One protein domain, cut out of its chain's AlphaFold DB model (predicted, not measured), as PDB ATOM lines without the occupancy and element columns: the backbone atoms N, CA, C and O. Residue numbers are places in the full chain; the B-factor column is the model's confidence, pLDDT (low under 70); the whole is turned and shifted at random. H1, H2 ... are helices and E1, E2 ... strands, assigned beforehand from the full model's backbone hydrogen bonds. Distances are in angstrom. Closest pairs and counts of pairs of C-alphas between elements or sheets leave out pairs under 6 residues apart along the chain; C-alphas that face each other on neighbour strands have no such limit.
ATOM      1  N   ALA A   4      18.103  -8.557 -23.969       57.16
ATOM      2  CA  ALA A   4      18.116  -8.442 -25.428       57.16
ATOM      3  C   ALA A   4      18.423  -7.013 -25.914       57.16
ATOM      4  O   ALA A   4      19.154  -6.845 -26.887       57.16
ATOM      5  N   LEU A   5      17.929  -5.990 -25.205       61.03
ATOM      6  CA  LEU A   5      18.185  -4.587 -25.536       61.03
ATOM      7  C   LEU A   5      19.648  -4.221 -25.259       61.03
ATOM      8  O   LEU A   5      20.281  -3.588 -26.095       61.03
ATOM      9  N   HIS A   6      20.205  -4.680 -24.132       66.25
ATOM     10  CA  HIS A   6      21.636  -4.521 -23.844       66.25
ATOM     11  C   HIS A   6      22.503  -5.199 -24.906       66.25
ATOM     12  O   HIS A   6      23.388  -4.561 -25.456       66.25
ATOM     13  N   LYS A   7      22.193  -6.446 -25.285       65.06
ATOM     14  CA  LYS A   7      22.946  -7.159 -26.327       65.06
ATOM     15  C   LYS A   7      22.871  -6.461 -27.691       65.06
ATOM     16  O   LYS A   7      23.870  -6.421 -28.400       65.06
ATOM     17  N   ALA A   8      21.712  -5.907 -28.055       59.31
ATOM     18  CA  ALA A   8      21.535  -5.152 -29.295       59.31
ATOM     19  C   ALA A   8      22.311  -3.822 -29.299       59.31
ATOM     20  O   ALA A   8      22.833  -3.428 -30.340       59.31
ATOM     21  N   LEU A   9      22.405  -3.149 -28.147       62.53
ATOM     22  CA  LEU A   9      23.208  -1.935 -27.984       62.53
ATOM     23  C   LEU A   9      24.716  -2.255 -28.000       62.53
ATOM     24  O   LEU A   9      25.447  -1.627 -28.759       62.53
ATOM     25  N   ASP A  10      25.158  -3.297 -27.289       62.53
ATOM     26  CA  ASP A  10      26.567  -3.730 -27.233       62.53
ATOM     27  C   ASP A  10      27.094  -4.251 -28.584       62.53
ATOM     28  O   ASP A  10      28.262  -4.054 -28.929       62.53
ATOM     29  N   LEU A  11      26.245  -4.929 -29.372       58.34
ATOM     30  CA  LEU A  11      26.586  -5.359 -30.736       58.34
ATOM     31  C   LEU A  11      26.903  -4.157 -31.634       58.34
ATOM     32  O   LEU A  11      27.797  -4.241 -32.475       58.34
ATOM     33  N   LYS A  12      26.225  -3.024 -31.419       56.47
ATOM     34  CA  LYS A  12      26.412  -1.820 -32.224       56.47
ATOM     35  C   LYS A  12      27.753  -1.141 -31.945       56.47
ATOM     36  O   LYS A  12      28.411  -0.754 -32.902       56.47
ATOM     37  N   ASP A  13      28.209  -1.055 -30.697       56.62
ATOM     38  CA  ASP A  13      29.520  -0.451 -30.393       56.62
ATOM     39  C   ASP A  13      30.682  -1.259 -30.996       56.62
ATOM     40  O   ASP A  13      31.714  -0.709 -31.384       56.62
ATOM     41  N   LYS A  14      30.497  -2.574 -31.162       57.16
ATOM     42  CA  LYS A  14      31.470  -3.444 -31.842       57.16
ATOM     43  C   LYS A  14      31.370  -3.387 -33.369       57.16
ATOM     44  O   LYS A  14      32.396  -3.486 -34.041       57.16
ATOM     45  N   GLU A  15      30.170  -3.235 -33.931       56.47
ATOM     46  CA  GLU A  15      29.964  -3.173 -35.385       56.47
ATOM     47  C   GLU A  15      30.184  -1.784 -35.988       56.47
ATOM     48  O   GLU A  15      30.720  -1.700 -37.090       56.47
ATOM     49  N   VAL A  16      29.852  -0.699 -35.282       53.41
ATOM     50  CA  VAL A  16      30.113   0.681 -35.733       53.41
ATOM     51  C   VAL A  16      31.612   0.880 -35.941       53.41
ATOM     52  O   VAL A  16      32.019   1.290 -37.026       53.41
ATOM     53  N   ASN A  17      32.430   0.409 -34.994       52.19
ATOM     54  CA  ASN A  17      33.891   0.422 -35.099       52.19
ATOM     55  C   ASN A  17      34.452  -0.471 -36.226       52.19
ATOM     56  O   ASN A  17      35.577  -0.265 -36.672       52.19
ATOM     57  N   ARG A  18      33.691  -1.461 -36.718       52.22
ATOM     58  CA  ARG A  18      34.067  -2.264 -37.901       52.22
ATOM     59  C   ARG A  18      33.554  -1.679 -39.217       52.22
ATOM     60  O   ARG A  18      34.158  -1.925 -40.258       52.22
ATOM     61  N   SER A  19      32.450  -0.933 -39.195       47.94
ATOM     62  CA  SER A  19      31.764  -0.466 -40.403       47.94
ATOM     63  C   SER A  19      32.397   0.762 -41.058       47.94
ATOM     64  O   SER A  19      32.221   0.934 -42.265       47.94
ATOM     65  N   ASP A  20      33.198   1.537 -40.324       51.44
ATOM     66  CA  ASP A  20      33.954   2.658 -40.902       51.44
ATOM     67  C   ASP A  20      35.145   2.188 -41.763       51.44
ATOM     68  O   ASP A  20      35.573   2.903 -42.665       51.44
ATOM     69  N   LYS A  31      20.259  -6.233 -43.840       61.38
ATOM     70  CA  LYS A  31      19.115  -6.086 -42.945       61.38
ATOM     71  C   LYS A  31      19.177  -7.234 -41.938       61.38
ATOM     72  O   LYS A  31      18.673  -8.311 -42.226       61.38
ATOM     73  N   GLN A  32      19.809  -7.021 -40.785       77.75
ATOM     74  CA  GLN A  32      19.904  -8.059 -39.758       77.75
ATOM     75  C   GLN A  32      18.753  -7.945 -38.753       77.75
ATOM     76  O   GLN A  32      18.517  -6.885 -38.162       77.75
ATOM     77  N   LEU A  33      18.021  -9.048 -38.585       81.56
ATOM     78  CA  LEU A  33      17.074  -9.232 -37.491       81.56
ATOM     79  C   LEU A  33      17.879  -9.492 -36.211       81.56
ATOM     80  O   LEU A  33      18.668 -10.431 -36.159       81.56
ATOM     81  N   LEU A  34      17.703  -8.639 -35.205       84.00
ATOM     82  CA  LEU A  34      18.463  -8.685 -33.953       84.00
ATOM     83  C   LEU A  34      17.782  -9.546 -32.879       84.00
ATOM     84  O   LEU A  34      18.461 -10.070 -31.999       84.00
ATOM     85  N   GLY A  35      16.457  -9.692 -32.934       87.38
ATOM     86  CA  GLY A  35      15.694 -10.483 -31.966       87.38
ATOM     87  C   GLY A  35      14.237 -10.047 -31.851       87.38
ATOM     88  O   GLY A  35      13.721  -9.373 -32.742       87.38
ATOM     89  N   PHE A  36      13.597 -10.419 -30.741       86.00
ATOM     90  CA  PHE A  36      12.197 -10.125 -30.433       86.00
ATOM     91  C   PHE A  36      12.055  -9.472 -29.047       86.00
ATOM     92  O   PHE A  36      12.831  -9.778 -28.137       86.00
ATOM     93  N   GLN A  37      11.096  -8.555 -28.882       84.06
ATOM     94  CA  GLN A  37      10.825  -7.862 -27.613       84.06
ATOM     95  C   GLN A  37       9.337  -7.522 -27.449       84.06
ATOM     96  O   GLN A  37       8.664  -7.203 -28.421       84.06
ATOM     97  N   SER A  38       8.848  -7.538 -26.204       80.12
ATOM     98  CA  SER A  38       7.432  -7.320 -25.847       80.12
ATOM     99  C   SER A  38       7.070  -5.887 -25.432       80.12
ATOM    100  O   SER A  38       5.900  -5.528 -25.392       80.12
ATOM    101  N   LYS A  39       8.050  -5.034 -25.104       82.38
ATOM    102  CA  LYS A  39       7.811  -3.639 -24.685       82.38
ATOM    103  C   LYS A  39       8.526  -2.662 -25.597       82.38
ATOM    104  O   LYS A  39       9.737  -2.783 -25.786       82.38
ATOM    105  N   ILE A  40       7.794  -1.676 -26.102       78.81
ATOM    106  CA  ILE A  40       8.306  -0.652 -27.010       78.81
ATOM    107  C   ILE A  40       8.014   0.718 -26.425       78.81
ATOM    108  O   ILE A  40       6.942   0.956 -25.875       78.81
ATOM    109  N   PHE A  41       8.972   1.620 -26.577       83.50
ATOM    110  CA  PHE A  41       8.824   3.016 -26.213       83.50
ATOM    111  C   PHE A  41       8.784   3.871 -27.473       83.50
ATOM    112  O   PHE A  41       9.477   3.582 -28.451       83.50
ATOM    113  N   TYR A  42       7.972   4.922 -27.448       84.94
ATOM    114  CA  TYR A  42       7.899   5.876 -28.545       84.94
ATOM    115  C   TYR A  42       9.155   6.759 -28.583       84.94
ATOM    116  O   TYR A  42       9.636   7.202 -27.543       84.94
ATOM    117  N   CYS A  43       9.673   7.024 -29.784       87.00
ATOM    118  CA  CYS A  43      10.821   7.912 -29.996       87.00
ATOM    119  C   CYS A  43      10.572   8.931 -31.114       87.00
ATOM    120  O   CYS A  43      10.896  10.103 -30.955       87.00
ATOM    121  N   LYS A  44      10.024   8.492 -32.252       88.25
ATOM    122  CA  LYS A  44       9.707   9.335 -33.414       88.25
ATOM    123  C   LYS A  44       8.531   8.742 -34.202       88.25
ATOM    124  O   LYS A  44       8.201   7.571 -33.953       88.25
ATOM    125  N   PRO A  45       7.926   9.487 -35.152       88.69
ATOM    126  CA  PRO A  45       6.839   8.979 -35.980       88.69
ATOM    127  C   PRO A  45       7.184   7.621 -36.589       88.69
ATOM    128  O   PRO A  45       8.303   7.379 -37.053       88.69
ATOM    129  N   CYS A  46       6.231   6.700 -36.498       88.69
ATOM    130  CA  CYS A  46       6.419   5.338 -36.970       88.69
ATOM    131  C   CYS A  46       6.271   5.296 -38.485       88.69
ATOM    132  O   CYS A  46       5.370   5.923 -39.035       88.69
ATOM    133  N   ASN A  47       7.107   4.496 -39.134       89.12
ATOM    134  CA  ASN A  47       6.943   4.200 -40.551       89.12
ATOM    135  C   ASN A  47       6.148   2.911 -40.726       89.12
ATOM    136  O   ASN A  47       6.010   2.123 -39.790       89.12
ATOM    137  N   PHE A  48       5.639   2.677 -41.928       87.94
ATOM    138  CA  PHE A  48       4.989   1.421 -42.268       87.94
ATOM    139  C   PHE A  48       5.797   0.707 -43.347       87.94
ATOM    140  O   PHE A  48       6.261   1.328 -44.300       87.94
ATOM    141  N   MET A  49       6.024  -0.589 -43.158       86.38
ATOM    142  CA  MET A  49       6.811  -1.413 -44.066       86.38
ATOM    143  C   MET A  49       5.924  -2.483 -44.693       86.38
ATOM    144  O   MET A  49       5.232  -3.223 -43.989       86.38
ATOM    145  N   TYR A  50       6.018  -2.582 -46.016       88.44
ATOM    146  CA  TYR A  50       5.368  -3.596 -46.839       88.44
ATOM    147  C   TYR A  50       6.429  -4.482 -47.505       88.44
ATOM    148  O   TYR A  50       7.577  -4.061 -47.685       88.44
ATOM    149  N   SER A  51       6.055  -5.718 -47.839       88.25
ATOM    150  CA  SER A  51       6.863  -6.565 -48.720       88.25
ATOM    151  C   SER A  51       6.742  -6.070 -50.163       88.25
ATOM    152  O   SER A  51       5.698  -5.553 -50.554       88.25
ATOM    153  N   ASP A  52       7.815  -6.213 -50.939       85.00
ATOM    154  CA  ASP A  52       7.830  -5.879 -52.364       85.00
ATOM    155  C   ASP A  52       8.423  -7.055 -53.146       85.00
ATOM    156  O   ASP A  52       9.642  -7.250 -53.191       85.00
ATOM    157  N   GLU A  53       7.541  -7.864 -53.736       86.50
ATOM    158  CA  GLU A  53       7.920  -9.064 -54.492       86.50
ATOM    159  C   GLU A  53       8.650  -8.750 -55.798       86.50
ATOM    160  O   GLU A  53       9.304  -9.634 -56.345       86.50
ATOM    161  N   ARG A  54       8.619  -7.495 -56.271       86.50
ATOM    162  CA  ARG A  54       9.326  -7.091 -57.498       86.50
ATOM    163  C   ARG A  54      10.839  -7.243 -57.370       86.50
ATOM    164  O   ARG A  54      11.517  -7.459 -58.367       86.50
ATOM    165  N   TYR A  55      11.365  -7.109 -56.152       86.06
ATOM    166  CA  TYR A  55      12.805  -7.165 -55.889       86.06
ATOM    167  C   TYR A  55      13.256  -8.499 -55.298       86.06
ATOM    168  O   TYR A  55      14.397  -8.907 -55.510       86.06
ATOM    169  N   ILE A  56      12.398  -9.150 -54.508       86.62
ATOM    170  CA  ILE A  56      12.705 -10.410 -53.828       86.62
ATOM    171  C   ILE A  56      11.476 -11.309 -53.935       86.62
ATOM    172  O   ILE A  56      10.462 -11.064 -53.271       86.62
ATOM    173  N   LEU A  57      11.594 -12.353 -54.755       91.38
ATOM    174  CA  LEU A  57      10.565 -13.376 -54.910       91.38
ATOM    175  C   LEU A  57      10.250 -14.019 -53.549       91.38
ATOM    176  O   LEU A  57      11.137 -14.160 -52.710       91.38
ATOM    177  N   GLU A  58       8.980 -14.351 -53.315       90.88
ATOM    178  CA  GLU A  58       8.464 -14.947 -52.067       90.88
ATOM    179  C   GLU A  58       8.582 -14.073 -50.805       90.88
ATOM    180  O   GLU A  58       8.211 -14.498 -49.704       90.88
ATOM    181  N   SER A  59       9.037 -12.821 -50.928       88.06
ATOM    182  CA  SER A  59       9.152 -11.926 -49.773       88.06
ATOM    183  C   SER A  59       7.813 -11.713 -49.066       88.06
ATOM    184  O   SER A  59       7.790 -11.625 -47.839       88.06
ATOM    185  N   LYS A  60       6.685 -11.704 -49.785       91.00
ATOM    186  CA  LYS A  60       5.348 -11.582 -49.185       91.00
ATOM    187  C   LYS A  60       5.005 -12.760 -48.280       91.00
ATOM    188  O   LYS A  60       4.518 -12.530 -47.174       91.00
ATOM    189  N   SER A  61       5.295 -13.987 -48.721       91.56
ATOM    190  CA  SER A  61       5.079 -15.208 -47.934       91.56
ATOM    191  C   SER A  61       5.896 -15.161 -46.642       91.56
ATOM    192  O   SER A  61       5.341 -15.242 -45.547       91.56
ATOM    193  N   PHE A  62       7.195 -14.861 -46.755       89.88
ATOM    194  CA  PHE A  62       8.076 -14.704 -45.599       89.88
ATOM    195  C   PHE A  62       7.587 -13.620 -44.623       89.88
ATOM    196  O   PHE A  62       7.490 -13.860 -43.417       89.88
ATOM    197  N   PHE A  63       7.250 -12.427 -45.128       89.94
ATOM    198  CA  PHE A  63       6.749 -11.326 -44.303       89.94
ATOM    199  C   PHE A  63       5.439 -11.682 -43.603       89.94
ATOM    200  O   PHE A  63       5.255 -11.316 -42.439       89.94
ATOM    201  N   ARG A  64       4.547 -12.411 -44.282       90.62
ATOM    202  CA  ARG A  64       3.288 -12.869 -43.701       90.62
ATOM    203  C   ARG A  64       3.531 -13.861 -42.570       90.62
ATOM    204  O   ARG A  64       3.026 -13.639 -41.473       90.62
ATOM    205  N   THR A  65       4.360 -14.880 -42.789       92.56
ATOM    206  CA  THR A  65       4.714 -15.857 -41.750       92.56
ATOM    207  C   THR A  65       5.382 -15.187 -40.549       92.56
ATOM    208  O   THR A  65       5.047 -15.494 -39.405       92.56
ATOM    209  N   LEU A  66       6.299 -14.240 -40.783       90.06
ATOM    210  CA  LEU A  66       6.939 -13.481 -39.708       90.06
ATOM    211  C   LEU A  66       5.909 -12.689 -38.894       90.06
ATOM    212  O   LEU A  66       5.946 -12.725 -37.664       90.06
ATOM    213  N   TRP A  67       4.985 -12.001 -39.567       90.06
ATOM    214  CA  TRP A  67       3.916 -11.241 -38.920       90.06
ATOM    215  C   TRP A  67       2.992 -12.140 -38.088       90.06
ATOM    216  O   TRP A  67       2.727 -11.828 -36.928       90.06
ATOM    217  N   GLU A  68       2.565 -13.285 -38.627       91.94
ATOM    218  CA  GLU A  68       1.715 -14.250 -37.916       91.94
ATOM    219  C   GLU A  68       2.408 -14.806 -36.669       91.94
ATOM    220  O   GLU A  68       1.797 -14.877 -35.601       91.94
ATOM    221  N   ARG A  69       3.703 -15.129 -36.764       92.94
ATOM    222  CA  ARG A  69       4.504 -15.608 -35.625       92.94
ATOM    223  C   ARG A  69       4.687 -14.542 -34.546       92.94
ATOM    224  O   ARG A  69       4.544 -14.866 -33.371       92.94
ATOM    225  N   CYS A  70       4.975 -13.298 -34.933       90.44
ATOM    226  CA  CYS A  70       5.075 -12.163 -34.007       90.44
ATOM    227  C   CYS A  70       3.752 -11.950 -33.263       90.44
ATOM    228  O   CYS A  70       3.726 -11.858 -32.039       90.44
ATOM    229  N   ARG A  71       2.639 -11.955 -34.006       89.56
ATOM    230  CA  ARG A  71       1.293 -11.794 -33.453       89.56
ATOM    231  C   ARG A  71       0.918 -12.923 -32.495       89.56
ATOM    232  O   ARG A  71       0.359 -12.648 -31.442       89.56
ATOM    233  N   ALA A  72       1.231 -14.173 -32.835       93.19
ATOM    234  CA  ALA A  72       0.929 -15.330 -31.991       93.19
ATOM    235  C   ALA A  72       1.689 -15.324 -30.652       93.19
ATOM    236  O   ALA A  72       1.257 -15.980 -29.709       93.19
ATOM    237  N   ARG A  73       2.820 -14.613 -30.574       92.69
ATOM    238  CA  ARG A  73       3.673 -14.540 -29.379       92.69
ATOM    239  C   ARG A  73       3.582 -13.216 -28.622       92.69
ATOM    240  O   ARG A  73       4.243 -13.086 -27.600       92.69
ATOM    241  N   ASP A  74       2.806 -12.254 -29.120       90.88
ATOM    242  CA  ASP A  74       2.812 -10.864 -28.638       90.88
ATOM    243  C   ASP A  74       4.239 -10.267 -28.584       90.88
ATOM    244  O   ASP A  74       4.671  -9.612 -27.636       90.88
ATOM    245  N   GLU A  75       5.015 -10.557 -29.630       91.12
ATOM    246  CA  GLU A  75       6.419 -10.175 -29.763       91.12
ATOM    247  C   GLU A  75       6.622  -9.246 -30.959       91.12
ATOM    248  O   GLU A  75       5.980  -9.388 -31.999       91.12
ATOM    249  N   VAL A  76       7.580  -8.323 -30.854       87.56
ATOM    250  CA  VAL A  76       7.964  -7.441 -31.960       87.56
ATOM    251  C   VAL A  76       9.383  -7.725 -32.419       87.56
ATOM    252  O   VAL A  76      10.316  -7.752 -31.620       87.56
ATOM    253  N   ALA A  77       9.541  -7.898 -33.730       89.19
ATOM    254  CA  ALA A  77      10.823  -8.078 -34.394       89.19
ATOM    255  C   ALA A  77      11.682  -6.800 -34.327       89.19
ATOM    256  O   ALA A  77      11.305  -5.745 -34.839       89.19
ATOM    257  N   ILE A  78      12.875  -6.909 -33.740       87.19
ATOM    258  CA  ILE A  78      13.869  -5.837 -33.674       87.19
ATOM    259  C   ILE A  78      14.803  -5.958 -34.865       87.19
ATOM    260  O   ILE A  78      15.436  -6.993 -35.080       87.19
ATOM    261  N   ARG A  79      14.959  -4.864 -35.602       85.75
ATOM    262  CA  ARG A  79      15.863  -4.798 -36.744       85.75
ATOM    263  C   ARG A  79      16.750  -3.567 -36.671       85.75
ATOM    264  O   ARG A  79      16.276  -2.467 -36.399       85.75
ATOM    265  N   TYR A  80      18.023  -3.756 -37.010       82.56
ATOM    266  CA  TYR A  80      18.918  -2.638 -37.268       82.56
ATOM    267  C   TYR A  80      18.571  -1.984 -38.611       82.56
ATOM    268  O   TYR A  80      18.501  -2.646 -39.653       82.56
ATOM    269  N   VAL A  81      18.329  -0.674 -38.591       77.75
ATOM    270  CA  VAL A  81      18.055   0.121 -39.791       77.75
ATOM    271  C   VAL A  81      19.168   1.144 -39.942       77.75
ATOM    272  O   VAL A  81      19.231   2.114 -39.193       77.75
ATOM    273  N   ASN A  82      20.042   0.929 -40.924       77.56
ATOM    274  CA  ASN A  82      20.983   1.953 -41.353       77.56
ATOM    275  C   ASN A  82      20.282   2.850 -42.382       77.56
ATOM    276  O   ASN A  82      20.018   2.411 -43.503       77.56
ATOM    277  N   ASN A  83      19.957   4.084 -41.992       65.38
ATOM    278  CA  ASN A  83      19.485   5.106 -42.921       65.38
ATOM    279  C   ASN A  83      20.688   5.602 -43.732       65.38
ATOM    280  O   ASN A  83      21.263   6.645 -43.446       65.38
ATOM    281  N   ARG A  84      21.094   4.839 -44.747       64.12
ATOM    282  CA  ARG A  84      21.887   5.429 -45.828       64.12
ATOM    283  C   ARG A  84      20.930   6.271 -46.660       64.12
ATOM    284  O   ARG A  84      19.840   5.785 -46.954       64.12
ATOM    285  N   PRO A 100      -5.420  -1.216 -45.903       52.38
ATOM    286  CA  PRO A 100      -4.968  -0.608 -44.646       52.38
ATOM    287  C   PRO A 100      -4.625  -1.616 -43.527       52.38
ATOM    288  O   PRO A 100      -4.430  -1.217 -42.382       52.38
ATOM    289  N   LYS A 101      -4.569  -2.925 -43.817       60.25
ATOM    290  CA  LYS A 101      -4.473  -3.994 -42.811       60.25
ATOM    291  C   LYS A 101      -3.272  -4.931 -42.951       60.25
ATOM    292  O   LYS A 101      -3.012  -5.672 -42.007       60.25
ATOM    293  N   ASP A 102      -2.519  -4.880 -44.049       70.94
ATOM    294  CA  ASP A 102      -1.408  -5.811 -44.274       70.94
ATOM    295  C   ASP A 102      -0.057  -5.095 -44.272       70.94
ATOM    296  O   ASP A 102       0.375  -4.561 -45.282       70.94
ATOM    297  N   GLY A 103       0.644  -5.116 -43.139       82.44
ATOM    298  CA  GLY A 103       2.064  -4.769 -43.073       82.44
ATOM    299  C   GLY A 103       2.559  -4.520 -41.655       82.44
ATOM    300  O   GLY A 103       1.874  -4.810 -40.673       82.44
ATOM    301  N   VAL A 104       3.796  -4.039 -41.547       85.50
ATOM    302  CA  VAL A 104       4.506  -3.942 -40.269       85.50
ATOM    303  C   VAL A 104       4.740  -2.480 -39.914       85.50
ATOM    304  O   VAL A 104       5.452  -1.763 -40.619       85.50
ATOM    305  N   LYS A 105       4.195  -2.047 -38.772       89.94
ATOM    306  CA  LYS A 105       4.518  -0.751 -38.170       89.94
ATOM    307  C   LYS A 105       5.956  -0.783 -37.647       89.94
ATOM    308  O   LYS A 105       6.276  -1.513 -36.713       89.94
ATOM    309  N   VAL A 106       6.822   0.025 -38.242       89.19
ATOM    310  CA  VAL A 106       8.210   0.219 -37.827       89.19
ATOM    311  C   VAL A 106       8.241   1.255 -36.714       89.19
ATOM    312  O   VAL A 106       8.074   2.452 -36.956       89.19
ATOM    313  N   VAL A 107       8.462   0.783 -35.489       89.06
ATOM    314  CA  VAL A 107       8.668   1.644 -34.323       89.06
ATOM    315  C   VAL A 107      10.158   1.800 -34.061       89.06
ATOM    316  O   VAL A 107      10.926   0.841 -34.124       89.06
ATOM    317  N   TYR A 108      10.571   3.028 -33.777       88.75
ATOM    318  CA  TYR A 108      11.965   3.368 -33.539       88.75
ATOM    319  C   TYR A 108      12.285   3.324 -32.052       88.75
ATOM    320  O   TYR A 108      11.617   3.979 -31.256       88.75
ATOM    321  N   LEU A 109      13.328   2.577 -31.698       88.19
ATOM    322  CA  LEU A 109      13.853   2.531 -30.339       88.19
ATOM    323  C   LEU A 109      14.794   3.718 -30.110       88.19
ATOM    324  O   LEU A 109      15.601   4.051 -30.982       88.19
ATOM    325  N   PHE A 110      14.685   4.350 -28.943       87.25
ATOM    326  CA  PHE A 110      15.598   5.417 -28.549       87.25
ATOM    327  C   PHE A 110      16.948   4.839 -28.101       87.25
ATOM    328  O   PHE A 110      17.017   3.754 -27.520       87.25
ATOM    329  N   TYR A 111      18.028   5.578 -28.351       82.69
ATOM    330  CA  TYR A 111      19.321   5.291 -27.725       82.69
ATOM    331  C   TYR A 111      19.321   5.763 -26.276       82.69
ATOM    332  O   TYR A 111      18.637   6.728 -25.941       82.69
ATOM    333  N   THR A 112      20.137   5.133 -25.433       82.56
ATOM    334  CA  THR A 112      20.313   5.523 -24.024       82.56
ATOM    335  C   THR A 112      20.667   7.001 -23.860       82.56
ATOM    336  O   THR A 112      20.225   7.617 -22.900       82.56
ATOM    337  N   SER A 113      21.363   7.600 -24.829       86.25
ATOM    338  CA  SER A 113      21.668   9.037 -24.860       86.25
ATOM    339  C   SER A 113      20.439   9.952 -24.955       86.25
ATOM    340  O   SER A 113      20.520  11.108 -24.555       86.25
ATOM    341  N   TYR A 114      19.301   9.461 -25.456       83.31
ATOM    342  CA  TYR A 114      18.033  10.200 -25.487       83.31
ATOM    343  C   TYR A 114      17.175   9.961 -24.239       83.31
ATOM    344  O   TYR A 114      16.166  10.645 -24.051       83.31
ATOM    345  N   ALA A 115      17.535   8.992 -23.391       86.06
ATOM    346  CA  ALA A 115      16.798   8.717 -22.169       86.06
ATOM    347  C   ALA A 115      17.068   9.831 -21.150       86.06
ATOM    348  O   ALA A 115      18.198  10.022 -20.702       86.06
TER     349      ALA A 115
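What this domain is: This is residues 4 to 20, 31 to 84 and 100 to 115 of the 274 residues of a protein of Glossina austeni (UniProt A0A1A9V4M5). A strand pair, E1 and E3, lies between two helices, H1 and H2, at opposite ends, with strand pair E2 and E4 toward H2. Residues 13 to 20 stand free. The 87 printed residues, a mixed class, include H1 E1 E2 H2 E3 E4 in that order, both sheets antiparallel. The whole is only just compact, close to loose: radius of gyration of the C-alphas 14.4 A, spans 35 by 29 by 23 A.

Where its parts are: E1 is residues 33 to 37, E3 76 to 79, E2 47 to 49. H1, residues 4 to 19, 21.8 A long, begins at C-alpha (18.116, -8.442, -25.428). H2 is residues 59 to 73, 21.3 A long. E4, 104 to 106, ends at C-alpha (8.210, 0.219, -37.827).

How they stand to each other: N 34 of E1 and O 78 of E3 are 2.8 A apart; N 106 of E4 and O 47 of E2, 2.7 A. The closest C-alphas of H1 and E1 are Ala 8 and Leu 34, 6.6 A; of H2 and E3, Cys 70 and Val 76, 5.9 A. Every O i to N i+4 pair is within hydrogen-bond range in H2, 9 of 12 in H1.

The domain as a whole: Residues 21 to 30 and 85 to 99 are cut out, with gaps of 17.3 A and 27.6 A. pLDDT is under 70 in 22 residues, among them 4 to 20.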